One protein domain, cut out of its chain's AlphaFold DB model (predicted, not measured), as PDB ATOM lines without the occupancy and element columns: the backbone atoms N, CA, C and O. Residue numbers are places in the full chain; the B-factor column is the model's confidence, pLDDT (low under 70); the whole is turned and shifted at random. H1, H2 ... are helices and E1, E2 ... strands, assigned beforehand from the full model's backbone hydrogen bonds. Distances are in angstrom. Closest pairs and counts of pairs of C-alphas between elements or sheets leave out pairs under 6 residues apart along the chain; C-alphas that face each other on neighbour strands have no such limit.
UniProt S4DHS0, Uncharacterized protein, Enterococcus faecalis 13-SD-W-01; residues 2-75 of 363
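AT A GLANCE: This is residues 2 to 75 of the 363 residues of an uncharacterized protein of Enterococcus faecalis 13-SD-W-01 (UniProt S4DHS0). Two short two-stranded hairpins, E3-E4 near the middle and E1-E2 farther out, have one helix, H1, packed on E3 and E4, amid much unnamed loop. There is little regular structure, 25 of 74 printed residues in named elements, ordered E1 E2 H1 E3 E4; the class is mixed, both sheets antiparallel. It is compact, radius of gyration of the C-alphas 11.5 A, spanning 33 by 26 by 22 A.

IN THESE COORDINATES: E3 is residues 51 to 54, E4 64 to 67, ending at C-alpha (168.569, 133.220, 95.574). E1 is residues 7 to 10, beginning at C-alpha (172.769, 138.644, 105.364), E2 13 to 16. H1, residues 17 to 25, is 12.2 A long.

HOW THE PARTS SIT: Within hydrogen-bond range are N 52 and O 66 of hairpin E3 and E4, 2.9 A, and N 8 and O 15 of hairpin E1 and E2, 2.9 A. The closest C-alphas of H1 and E3, Leu 21 and Pro 53, are 5.9 A apart. Every O i to N i+4 pair in H1 is within range.

THE WHOLE: The printed part has no cut. H1 to E3 is a long link, 25 residues. Residues 2 to 3 and 59 have pLDDT under 70.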
ATOM      1  N   MET A   2     170.972 138.704  89.432       53.00
ATOM      2  CA  MET A   2     171.284 138.097  90.736       53.00
ATOM      3  C   MET A   2     171.546 139.199  91.764       53.00
ATOM      4  O   MET A   2     172.477 139.975  91.587       53.00
ATOM      5  N   VAL A   3     170.703 139.287  92.791       60.91
ATOM      6  CA  VAL A   3     170.928 140.155  93.953       60.91
ATOM      7  C   VAL A   3     171.927 139.445  94.865       60.91
ATOM      8  O   VAL A   3     171.684 138.300  95.252       60.91
ATOM      9  N   GLU A   4     173.044 140.101  95.169       75.69
ATOM     10  CA  GLU A   4     174.047 139.623  96.121       75.69
ATOM     11  C   GLU A   4     173.716 140.227  97.492       75.69
ATOM     12  O   GLU A   4     173.756 141.442  97.648       75.69
ATOM     13  N   LYS A   5     173.339 139.396  98.471       86.06
ATOM     14  CA  LYS A   5     173.043 139.839  99.848       86.06
ATOM     15  C   LYS A   5     174.149 139.421 100.804       86.06
ATOM     16  O   LYS A   5     174.669 138.320 100.670       86.06
ATOM     17  N   PHE A   6     174.473 140.217 101.817       90.94
ATOM     18  CA  PHE A   6     175.450 139.793 102.828       90.94
ATOM     19  C   PHE A   6     174.819 139.065 104.028       90.94
ATOM     20  O   PHE A   6     175.507 138.298 104.712       90.94
ATOM     21  N   TYR A   7     173.508 139.228 104.242       91.88
ATOM     22  CA  TYR A   7     172.769 138.644 105.364       91.88
ATOM     23  C   TYR A   7     171.658 137.685 104.932       91.88
ATOM     24  O   TYR A   7     171.087 137.787 103.846       91.88
ATOM     25  N   ALA A   8     171.345 136.767 105.841       93.38
ATOM     26  CA  ALA A   8     170.184 135.892 105.809       93.38
ATOM     27  C   ALA A   8     169.666 135.677 107.241       93.38
ATOM     28  O   ALA A   8     170.279 136.108 108.223       93.38
ATOM     29  N   TYR A   9     168.558 134.960 107.361       94.25
ATOM     30  CA  TYR A   9     167.981 134.479 108.604       94.25
ATOM     31  C   TYR A   9     168.056 132.952 108.657       94.25
ATOM     32  O   TYR A   9     167.641 132.264 107.725       94.25
ATOM     33  N   TYR A  10     168.587 132.439 109.765       94.44
ATOM     34  CA  TYR A  10     168.695 131.027 110.117       94.44
ATOM     35  C   TYR A  10     168.037 130.810 111.480       94.44
ATOM     36  O   TYR A  10     168.516 131.362 112.473       94.44
ATOM     37  N   LYS A  11     166.956 130.019 111.545       90.88
ATOM     38  CA  LYS A  11     166.203 129.758 112.793       90.88
ATOM     39  C   LYS A  11     165.910 131.052 113.569       90.88
ATOM     40  O   LYS A  11     166.312 131.206 114.720       90.88
ATOM     41  N   GLU A  12     165.306 132.012 112.869       87.62
ATOM     42  CA  GLU A  12     164.945 133.354 113.363       87.62
ATOM     43  C   GLU A  12     166.119 134.278 113.740       87.62
ATOM     44  O   GLU A  12     165.915 135.437 114.100       87.62
ATOM     45  N   LYS A  13     167.368 133.818 113.612       91.31
ATOM     46  CA  LYS A  13     168.564 134.613 113.905       91.31
ATOM     47  C   LYS A  13     169.231 135.087 112.626       91.31
ATOM     48  O   LYS A  13     169.405 134.321 111.681       91.31
ATOM     49  N   ARG A  14     169.655 136.350 112.612       92.44
ATOM     50  CA  ARG A  14     170.472 136.895 111.524       92.44
ATOM     51  C   ARG A  14     171.813 136.161 111.462       92.44
ATOM     52  O   ARG A  14     172.438 135.914 112.493       92.44
ATOM     53  N   ILE A  15     172.266 135.861 110.252       93.88
ATOM     54  CA  ILE A  15     173.567 135.259 109.966       93.88
ATOM     55  C   ILE A  15     174.193 135.953 108.752       93.88
ATOM     56  O   ILE A  15     173.494 136.256 107.785       93.88
ATOM     57  N   ASN A  16     175.499 136.223 108.798       94.19
ATOM     58  CA  ASN A  16     176.221 136.766 107.644       94.19
ATOM     59  C   ASN A  16     176.793 135.655 106.744       94.19
ATOM     60  O   ASN A  16     176.876 134.483 107.134       94.19
ATOM     61  N   ALA A  17     177.205 136.016 105.528       94.19
ATOM     62  CA  ALA A  17     177.664 135.051 104.530       94.19
ATOM     63  C   ALA A  17     178.897 134.231 104.977       94.19
ATOM     64  O   ALA A  17     178.966 133.035 104.682       94.19
ATOM     65  N   TYR A  18     179.833 134.810 105.747       94.62
ATOM     66  CA  TYR A  18     180.974 134.064 106.308       94.62
ATOM     67  C   TYR A  18     180.521 132.963 107.267       94.62
ATOM     68  O   TYR A  18     180.915 131.801 107.133       94.62
ATOM     69  N   GLN A  19     179.657 133.320 108.218       95.00
ATOM     70  CA  GLN A  19     179.128 132.389 109.207       95.00
ATOM     71  C   GLN A  19     178.347 131.256 108.535       95.00
ATOM     72  O   GLN A  19     178.525 130.095 108.903       95.00
ATOM     73  N   ALA A  20     177.527 131.568 107.528       95.69
ATOM     74  CA  ALA A  20     176.768 130.561 106.794       95.69
ATOM     75  C   ALA A  20     177.670 129.613 105.991       95.69
ATOM     76  O   ALA A  20     177.468 128.401 106.046       95.69
ATOM     77  N   LEU A  21     178.706 130.123 105.308       95.00
ATOM     78  CA  LEU A  21     179.696 129.273 104.632       95.00
ATOM     79  C   LEU A  21     180.401 128.334 105.616       95.00
ATOM     80  O   LEU A  21     180.535 127.144 105.335       95.00
ATOM     81  N   ARG A  22     180.803 128.840 106.789       95.06
ATOM     82  CA  ARG A  22     181.431 128.026 107.838       95.06
ATOM     83  C   ARG A  22     180.504 126.917 108.327       95.06
ATOM     84  O   ARG A  22     180.939 125.773 108.424       95.06
ATOM     85  N   LYS A  23     179.239 127.243 108.609       96.06
ATOM     86  CA  LYS A  23     178.227 126.267 109.037       96.06
ATOM     87  C   LYS A  23     177.961 125.211 107.971       96.06
ATOM     88  O   LYS A  23     177.961 124.026 108.286       96.06
ATOM     89  N   ARG A  24     177.815 125.624 106.709       94.81
ATOM     90  CA  ARG A  24     177.625 124.709 105.576       94.81
ATOM     91  C   ARG A  24     178.806 123.749 105.434       94.81
ATOM     92  O   ARG A  24     178.603 122.552 105.301       94.81
ATOM     93  N   ASN A  25     180.039 124.255 105.507       93.19
ATOM     94  CA  ASN A  25     181.247 123.431 105.377       93.19
ATOM     95  C   ASN A  25     181.442 122.450 106.551       93.19
ATOM     96  O   ASN A  25     182.214 121.506 106.429       93.19
ATOM     97  N   ARG A  26     180.758 122.674 107.679       95.69
ATOM     98  CA  ARG A  26     180.707 121.771 108.840       95.69
ATOM     99  C   ARG A  26     179.459 120.882 108.859       95.69
ATOM    100  O   ARG A  26     179.238 120.191 109.846       95.69
ATOM    101  N   SER A  27     178.635 120.929 107.810       92.88
ATOM    102  CA  SER A  27     177.352 120.218 107.731       92.88
ATOM    103  C   SER A  27     176.383 120.562 108.873       92.88
ATOM    104  O   SER A  27     175.562 119.741 109.263       92.88
ATOM    105  N   GLU A  28     176.469 121.779 109.422       95.19
ATOM    106  CA  GLU A  28     175.563 122.268 110.474       95.19
ATOM    107  C   GLU A  28     174.247 122.833 109.911       95.19
ATOM    108  O   GLU A  28     173.317 123.079 110.677       95.19
ATOM    109  N   ILE A  29     174.201 123.107 108.600       94.69
ATOM    110  CA  ILE A  29     173.023 123.619 107.889       94.69
ATOM    111  C   ILE A  29     172.873 122.938 106.530       94.69
ATOM    112  O   ILE A  29     173.864 122.712 105.828       94.69
ATOM    113  N   GLU A  30     171.634 122.685 106.130       92.38
ATOM    114  CA  GLU A  30     171.272 122.204 104.804       92.38
ATOM    115  C   GLU A  30     171.010 123.388 103.854       92.38
ATOM    116  O   GLU A  30     170.230 124.308 104.110       92.38
ATOM    117  N   THR A  31     171.720 123.382 102.721       90.12
ATOM    118  CA  THR A  31     171.568 124.379 101.644       90.12
ATOM    119  C   THR A  31     171.340 123.718 100.282       90.12
ATOM    120  O   THR A  31     171.445 124.371  99.243       90.12
ATOM    121  N   SER A  32     171.125 122.406 100.243       86.50
ATOM    122  CA  SER A  32     170.795 121.657  99.031       86.50
ATOM    123  C   SER A  32     170.199 120.297  99.418       86.50
ATOM    124  O   SER A  32     170.757 119.651 100.307       86.50
ATOM    125  N   PRO A  33     169.138 119.822  98.741       89.25
ATOM    126  CA  PRO A  33     168.388 120.515  97.688       89.25
ATOM    127  C   PRO A  33     167.531 121.664  98.264       89.25
ATOM    128  O   PRO A  33     167.568 121.924  99.467       89.25
ATOM    129  N   ILE A  34     166.837 122.426  97.414       90.25
ATOM    130  CA  ILE A  34     166.161 123.670  97.826       90.25
ATOM    131  C   ILE A  34     165.049 123.439  98.857       90.25
ATOM    132  O   ILE A  34     164.837 124.273  99.731       90.25
ATOM    133  N   GLU A  35     164.389 122.288  98.804       90.56
ATOM    134  CA  GLU A  35     163.318 121.881  99.719       90.56
ATOM    135  C   GLU A  35     163.810 121.774 101.167       90.56
ATOM    136  O   GLU A  35     163.012 121.810 102.101       90.56
ATOM    137  N   LYS A  36     165.129 121.665 101.346       92.00
ATOM    138  CA  LYS A  36     165.810 121.604 102.637       92.00
ATOM    139  C   LYS A  36     166.537 122.904 102.999       92.00
ATOM    140  O   LYS A  36     167.335 122.916 103.928       92.00
ATOM    141  N   ALA A  37     166.332 123.991 102.252       92.06
ATOM    142  CA  ALA A  37     167.020 125.250 102.513       92.06
ATOM    143  C   ALA A  37     166.629 125.819 103.888       92.06
ATOM    144  O   ALA A  37     165.467 126.129 104.138       92.06
ATOM    145  N   GLU A  38     167.616 126.007 104.765       95.12
ATOM    146  CA  GLU A  38     167.396 126.562 106.111       95.12
ATOM    147  C   GLU A  38     167.641 128.081 106.209       95.12
ATOM    148  O   GLU A  38     167.514 128.669 107.287       95.12
ATOM    149  N   LEU A  39     168.035 128.726 105.108       95.62
ATOM    150  CA  LEU A  39     168.412 130.137 105.064       95.62
ATOM    151  C   LEU A  39     167.412 130.939 104.244       95.62
ATOM    152  O   LEU A  39     167.141 130.607 103.090       95.62
ATOM    153  N   PHE A  40     166.930 132.036 104.817       93.94
ATOM    154  CA  PHE A  40     165.916 132.879 104.192       93.94
ATOM    155  C   PHE A  40     166.290 134.351 104.242       93.94
ATOM    156  O   PHE A  40     167.030 134.796 105.110       93.94
ATOM    157  N   ASP A  41     165.766 135.132 103.313       91.12
ATOM    158  CA  ASP A  41     166.065 136.560 103.203       91.12
ATOM    159  C   ASP A  41     165.203 137.476 104.095       91.12
ATOM    160  O   ASP A  41     165.413 138.686 104.102       91.12
ATOM    161  N   SER A  42     164.227 136.911 104.809       90.19
ATOM    162  CA  SER A  42     163.252 137.617 105.641       90.19
ATOM    163  C   SER A  42     162.723 136.693 106.740       90.19
ATOM    164  O   SER A  42     162.622 135.478 106.552       90.19
ATOM    165  N   LEU A  43     162.345 137.279 107.877       88.75
ATOM    166  CA  LEU A  43     161.635 136.583 108.955       88.75
ATOM    167  C   LEU A  43     160.143 136.393 108.652       88.75
ATOM    168  O   LEU A  43     159.497 135.529 109.241       88.75
ATOM    169  N   HIS A  44     159.578 137.184 107.741       87.38
ATOM    170  CA  HIS A  44     158.158 137.115 107.415       87.38
ATOM    171  C   HIS A  44     157.875 135.924 106.500       87.38
ATOM    172  O   HIS A  44     158.210 135.960 105.323       87.38
ATOM    173  N   GLU A  45     157.195 134.893 107.006       85.75
ATOM    174  CA  GLU A  45     156.973 133.640 106.264       85.75
ATOM    175  C   GLU A  45     156.276 133.820 104.910       85.75
ATOM    176  O   GLU A  45     156.565 133.097 103.962       85.75
ATOM    177  N   LYS A  46     155.379 134.808 104.810       84.75
ATOM    178  CA  LYS A  46     154.645 135.128 103.574       84.75
ATOM    179  C   LYS A  46     155.480 135.886 102.540       84.75
ATOM    180  O   LYS A  46     155.053 136.029 101.402       84.75
ATOM    181  N   ASP A  47     156.635 136.402 102.943       84.62
ATOM    182  CA  ASP A  47     157.537 137.195 102.112       84.62
ATOM    183  C   ASP A  47     158.987 136.809 102.424       84.62
ATOM    184  O   ASP A  47     159.823 137.680 102.656       84.62
ATOM    185  N   ARG A  48     159.276 135.500 102.491       89.88
ATOM    186  CA  ARG A  48     160.630 134.956 102.647       89.88
ATOM    187  C   ARG A  48     160.986 134.056 101.474       89.88
ATOM    188  O   ARG A  48     160.172 133.248 101.035       89.88
ATOM    189  N   TYR A  49     162.218 134.174 101.004       91.94
ATOM    190  CA  TYR A  49     162.743 133.431  99.866       91.94
ATOM    191  C   TYR A  49     164.023 132.695 100.265       91.94
ATOM    192  O   TYR A  49     164.836 133.254 101.012       91.94
ATOM    193  N   PRO A  50     164.207 131.446  99.801       93.69
ATOM    194  CA  PRO A  50     165.359 130.641 100.162       93.69
ATOM    195  C   PRO A  50     166.642 131.226  99.565       93.69
ATOM    196  O   PRO A  50     166.693 131.653  98.405       93.69
ATOM    197  N   LEU A  51     167.698 131.203 100.369       92.94
ATOM    198  CA  LEU A  51     169.024 131.701 100.035       92.94
ATOM    199  C   LEU A  51     170.065 130.589 100.148       92.94
ATOM    200  O   LEU A  51     169.981 129.718 101.010       92.94
ATOM    201  N   ARG A  52     171.107 130.665  99.320       92.81
ATOM    202  CA  ARG A  52     172.305 129.824  99.441       92.81
ATOM    203  C   ARG A  52     173.553 130.686  99.614       92.81
ATOM    204  O   ARG A  52     173.694 131.674  98.891       92.81
ATOM    205  N   PRO A  53     174.471 130.331 100.527       93.69
ATOM    206  CA  PRO A  53     175.732 131.038 100.668       93.69
ATOM    207  C   PRO A  53     176.667 130.662  99.515       93.69
ATOM    208  O   PRO A  53     176.831 129.487  99.172       93.69
ATOM    209  N   VAL A  54     177.306 131.666  98.932       90.62
ATOM    210  CA  VAL A  54     178.227 131.557  97.804       90.62
ATOM    211  C   VAL A  54     179.547 132.211  98.197       90.62
ATOM    212  O   VAL A  54     179.591 133.226  98.897       90.62
ATOM    213  N   THR A  55     180.652 131.599  97.782       88.38
ATOM    214  CA  THR A  55     181.973 132.217  97.911       88.38
ATOM    215  C   THR A  55     182.066 133.457  97.022       88.38
ATOM    216  O   THR A  55     181.273 133.651  96.101       88.38
ATOM    217  N   ALA A  56     183.044 134.315  97.299       81.12
ATOM    218  CA  ALA A  56     183.243 135.540  96.539       81.12
ATOM    219  C   ALA A  56     183.357 135.261  95.024       81.12
ATOM    220  O   ALA A  56     184.038 134.324  94.595       81.12
ATOM    221  N   ARG A  57     182.688 136.073  94.197       71.44
ATOM    222  CA  ARG A  57     182.674 135.891  92.737       71.44
ATOM    223  C   ARG A  57     184.085 136.051  92.169       71.44
ATOM    224  O   ARG A  57     184.753 137.044  92.452       71.44
ATOM    225  N   ASN A  58     184.533 135.093  91.355       71.56
ATOM    226  CA  ASN A  58     185.906 135.029  90.832       71.56
ATOM    227  C   ASN A  58     186.977 135.111  91.941       71.56
ATOM    228  O   ASN A  58     188.049 135.661  91.709       71.56
ATOM    229  N   ASN A  59     186.659 134.634  93.153       69.19
ATOM    230  CA  ASN A  59     187.464 134.778  94.371       69.19
ATOM    231  C   ASN A  59     187.770 136.231  94.774       69.19
ATOM    232  O   ASN A  59     188.677 136.463  95.559       69.19
ATOM    233  N   LYS A  60     187.005 137.220  94.294       76.62
ATOM    234  CA  LYS A  60     187.205 138.633  94.643       76.62
ATOM    235  C   LYS A  60     186.050 139.187  95.469       76.62
ATOM    236  O   LYS A  60     184.896 139.080  95.057       76.62
ATOM    237  N   GLY A  61     186.347 139.906  96.546       82.88
ATOM    238  CA  GLY A  61     185.396 140.600  97.419       82.88
ATOM    239  C   GLY A  61     184.862 139.750  98.573       82.88
ATOM    240  O   GLY A  61     185.514 138.807  99.027       82.88
ATOM    241  N   LEU A  62     183.677 140.125  99.055       88.94
ATOM    242  CA  LEU A  62     182.966 139.435 100.129       88.94
ATOM    243  C   LEU A  62     182.257 138.164  99.618       88.94
ATOM    244  O   LEU A  62     181.849 138.109  98.453       88.94
ATOM    245  N   PRO A  63     182.083 137.137 100.470       91.81
ATOM    246  CA  PRO A  63     181.068 136.118 100.233       91.81
ATOM    247  C   PRO A  63     179.669 136.737 100.311       91.81
ATOM    248  O   PRO A  63     179.472 137.763 100.956       91.81
ATOM    249  N   TYR A  64     178.693 136.091  99.686       91.69
ATOM    250  CA  TYR A  64     177.327 136.604  99.598       91.69
ATOM    251  C   TYR A  64     176.309 135.465  99.600       91.69
ATOM    252  O   TYR A  64     176.644 134.295  99.428       91.69
ATOM    253  N   PHE A  65     175.046 135.807  99.785       91.62
ATOM    254  CA  PHE A  65     173.899 134.954  99.562       91.62
ATOM    255  C   PHE A  65     173.300 135.241  98.195       91.62
ATOM    256  O   PHE A  65     173.145 136.396  97.797       91.62
ATOM    257  N   ALA A  66     172.926 134.172  97.502       90.31
ATOM    258  CA  ALA A  66     172.171 134.232  96.262       90.31
ATOM    259  C   ALA A  66     170.833 133.515  96.433       90.31
ATOM    260  O   ALA A  66     170.751 132.506  97.138       90.31
ATOM    261  N   TYR A  67     169.806 133.982  95.727       91.00
ATOM    262  CA  TYR A  67     168.569 133.220  95.574       91.00
ATOM    263  C   TYR A  67     168.816 131.936  94.777       91.00
ATOM    264  O   TYR A  67     169.692 131.873  93.902       91.00
ATOM    265  N   TYR A  68     168.010 130.914  95.050       91.00
ATOM    266  CA  TYR A  68     167.937 129.754  94.168       91.00
ATOM    267  C   TYR A  68     167.296 130.145  92.826       91.00
ATOM    268  O   TYR A  68     166.465 131.059  92.781       91.00
ATOM    269  N   PRO A  69     167.661 129.474  91.718       88.62
ATOM    270  CA  PRO A  69     167.035 129.712  90.420       88.62
ATOM    271  C   PRO A  69     165.507 129.600  90.498       88.62
ATOM    272  O   PRO A  69     164.995 128.553  90.870       88.62
ATOM    273  N   GLY A  70     164.791 130.678  90.161       87.06
ATOM    274  CA  GLY A  70     163.322 130.730  90.203       87.06
ATOM    275  C   GLY A  70     162.704 131.145  91.548       87.06
ATOM    276  O   GLY A  70     161.494 131.316  91.609       87.06
ATOM    277  N   TYR A  71     163.503 131.369  92.599       88.38
ATOM    278  CA  TYR A  71     163.021 131.670  93.956       88.38
ATOM    279  C   TYR A  71     163.450 133.063  94.436       88.38
ATOM    280  O   TYR A  71     163.988 133.220  95.529       88.38
ATOM    281  N   SER A  72     163.241 134.083  93.608       85.69
ATOM    282  CA  SER A  72     163.485 135.486  93.963       85.69
ATOM    283  C   SER A  72     162.196 136.210  94.371       85.69
ATOM    284  O   SER A  72     161.113 135.768  93.984       85.69
ATOM    285  N   PRO A  73     162.301 137.351  95.080       85.44
ATOM    286  CA  PRO A  73     161.153 138.162  95.465       85.44
ATOM    287  C   PRO A  73     160.206 138.485  94.311       85.44
ATOM    288  O   PRO A  73     160.645 138.864  93.227       85.44
ATOM    289  N   VAL A  74     158.902 138.345  94.563       81.50
ATOM    290  CA  VAL A  74     157.848 138.717  93.611       81.50
ATOM    291  C   VAL A  74     157.645 140.230  93.642       81.50
ATOM    292  O   VAL A  74     157.381 140.805  94.705       81.50
ATOM    293  N   GLY A  75     157.718 140.839  92.460       80.56
ATOM    294  CA  GLY A  75     157.637 142.280  92.244       80.56
ATOM    295  C   GLY A  75     158.963 142.869  91.763       80.56
ATOM    296  O   GLY A  75     160.011 142.225  91.800       80.56
TER     297      GLY A  75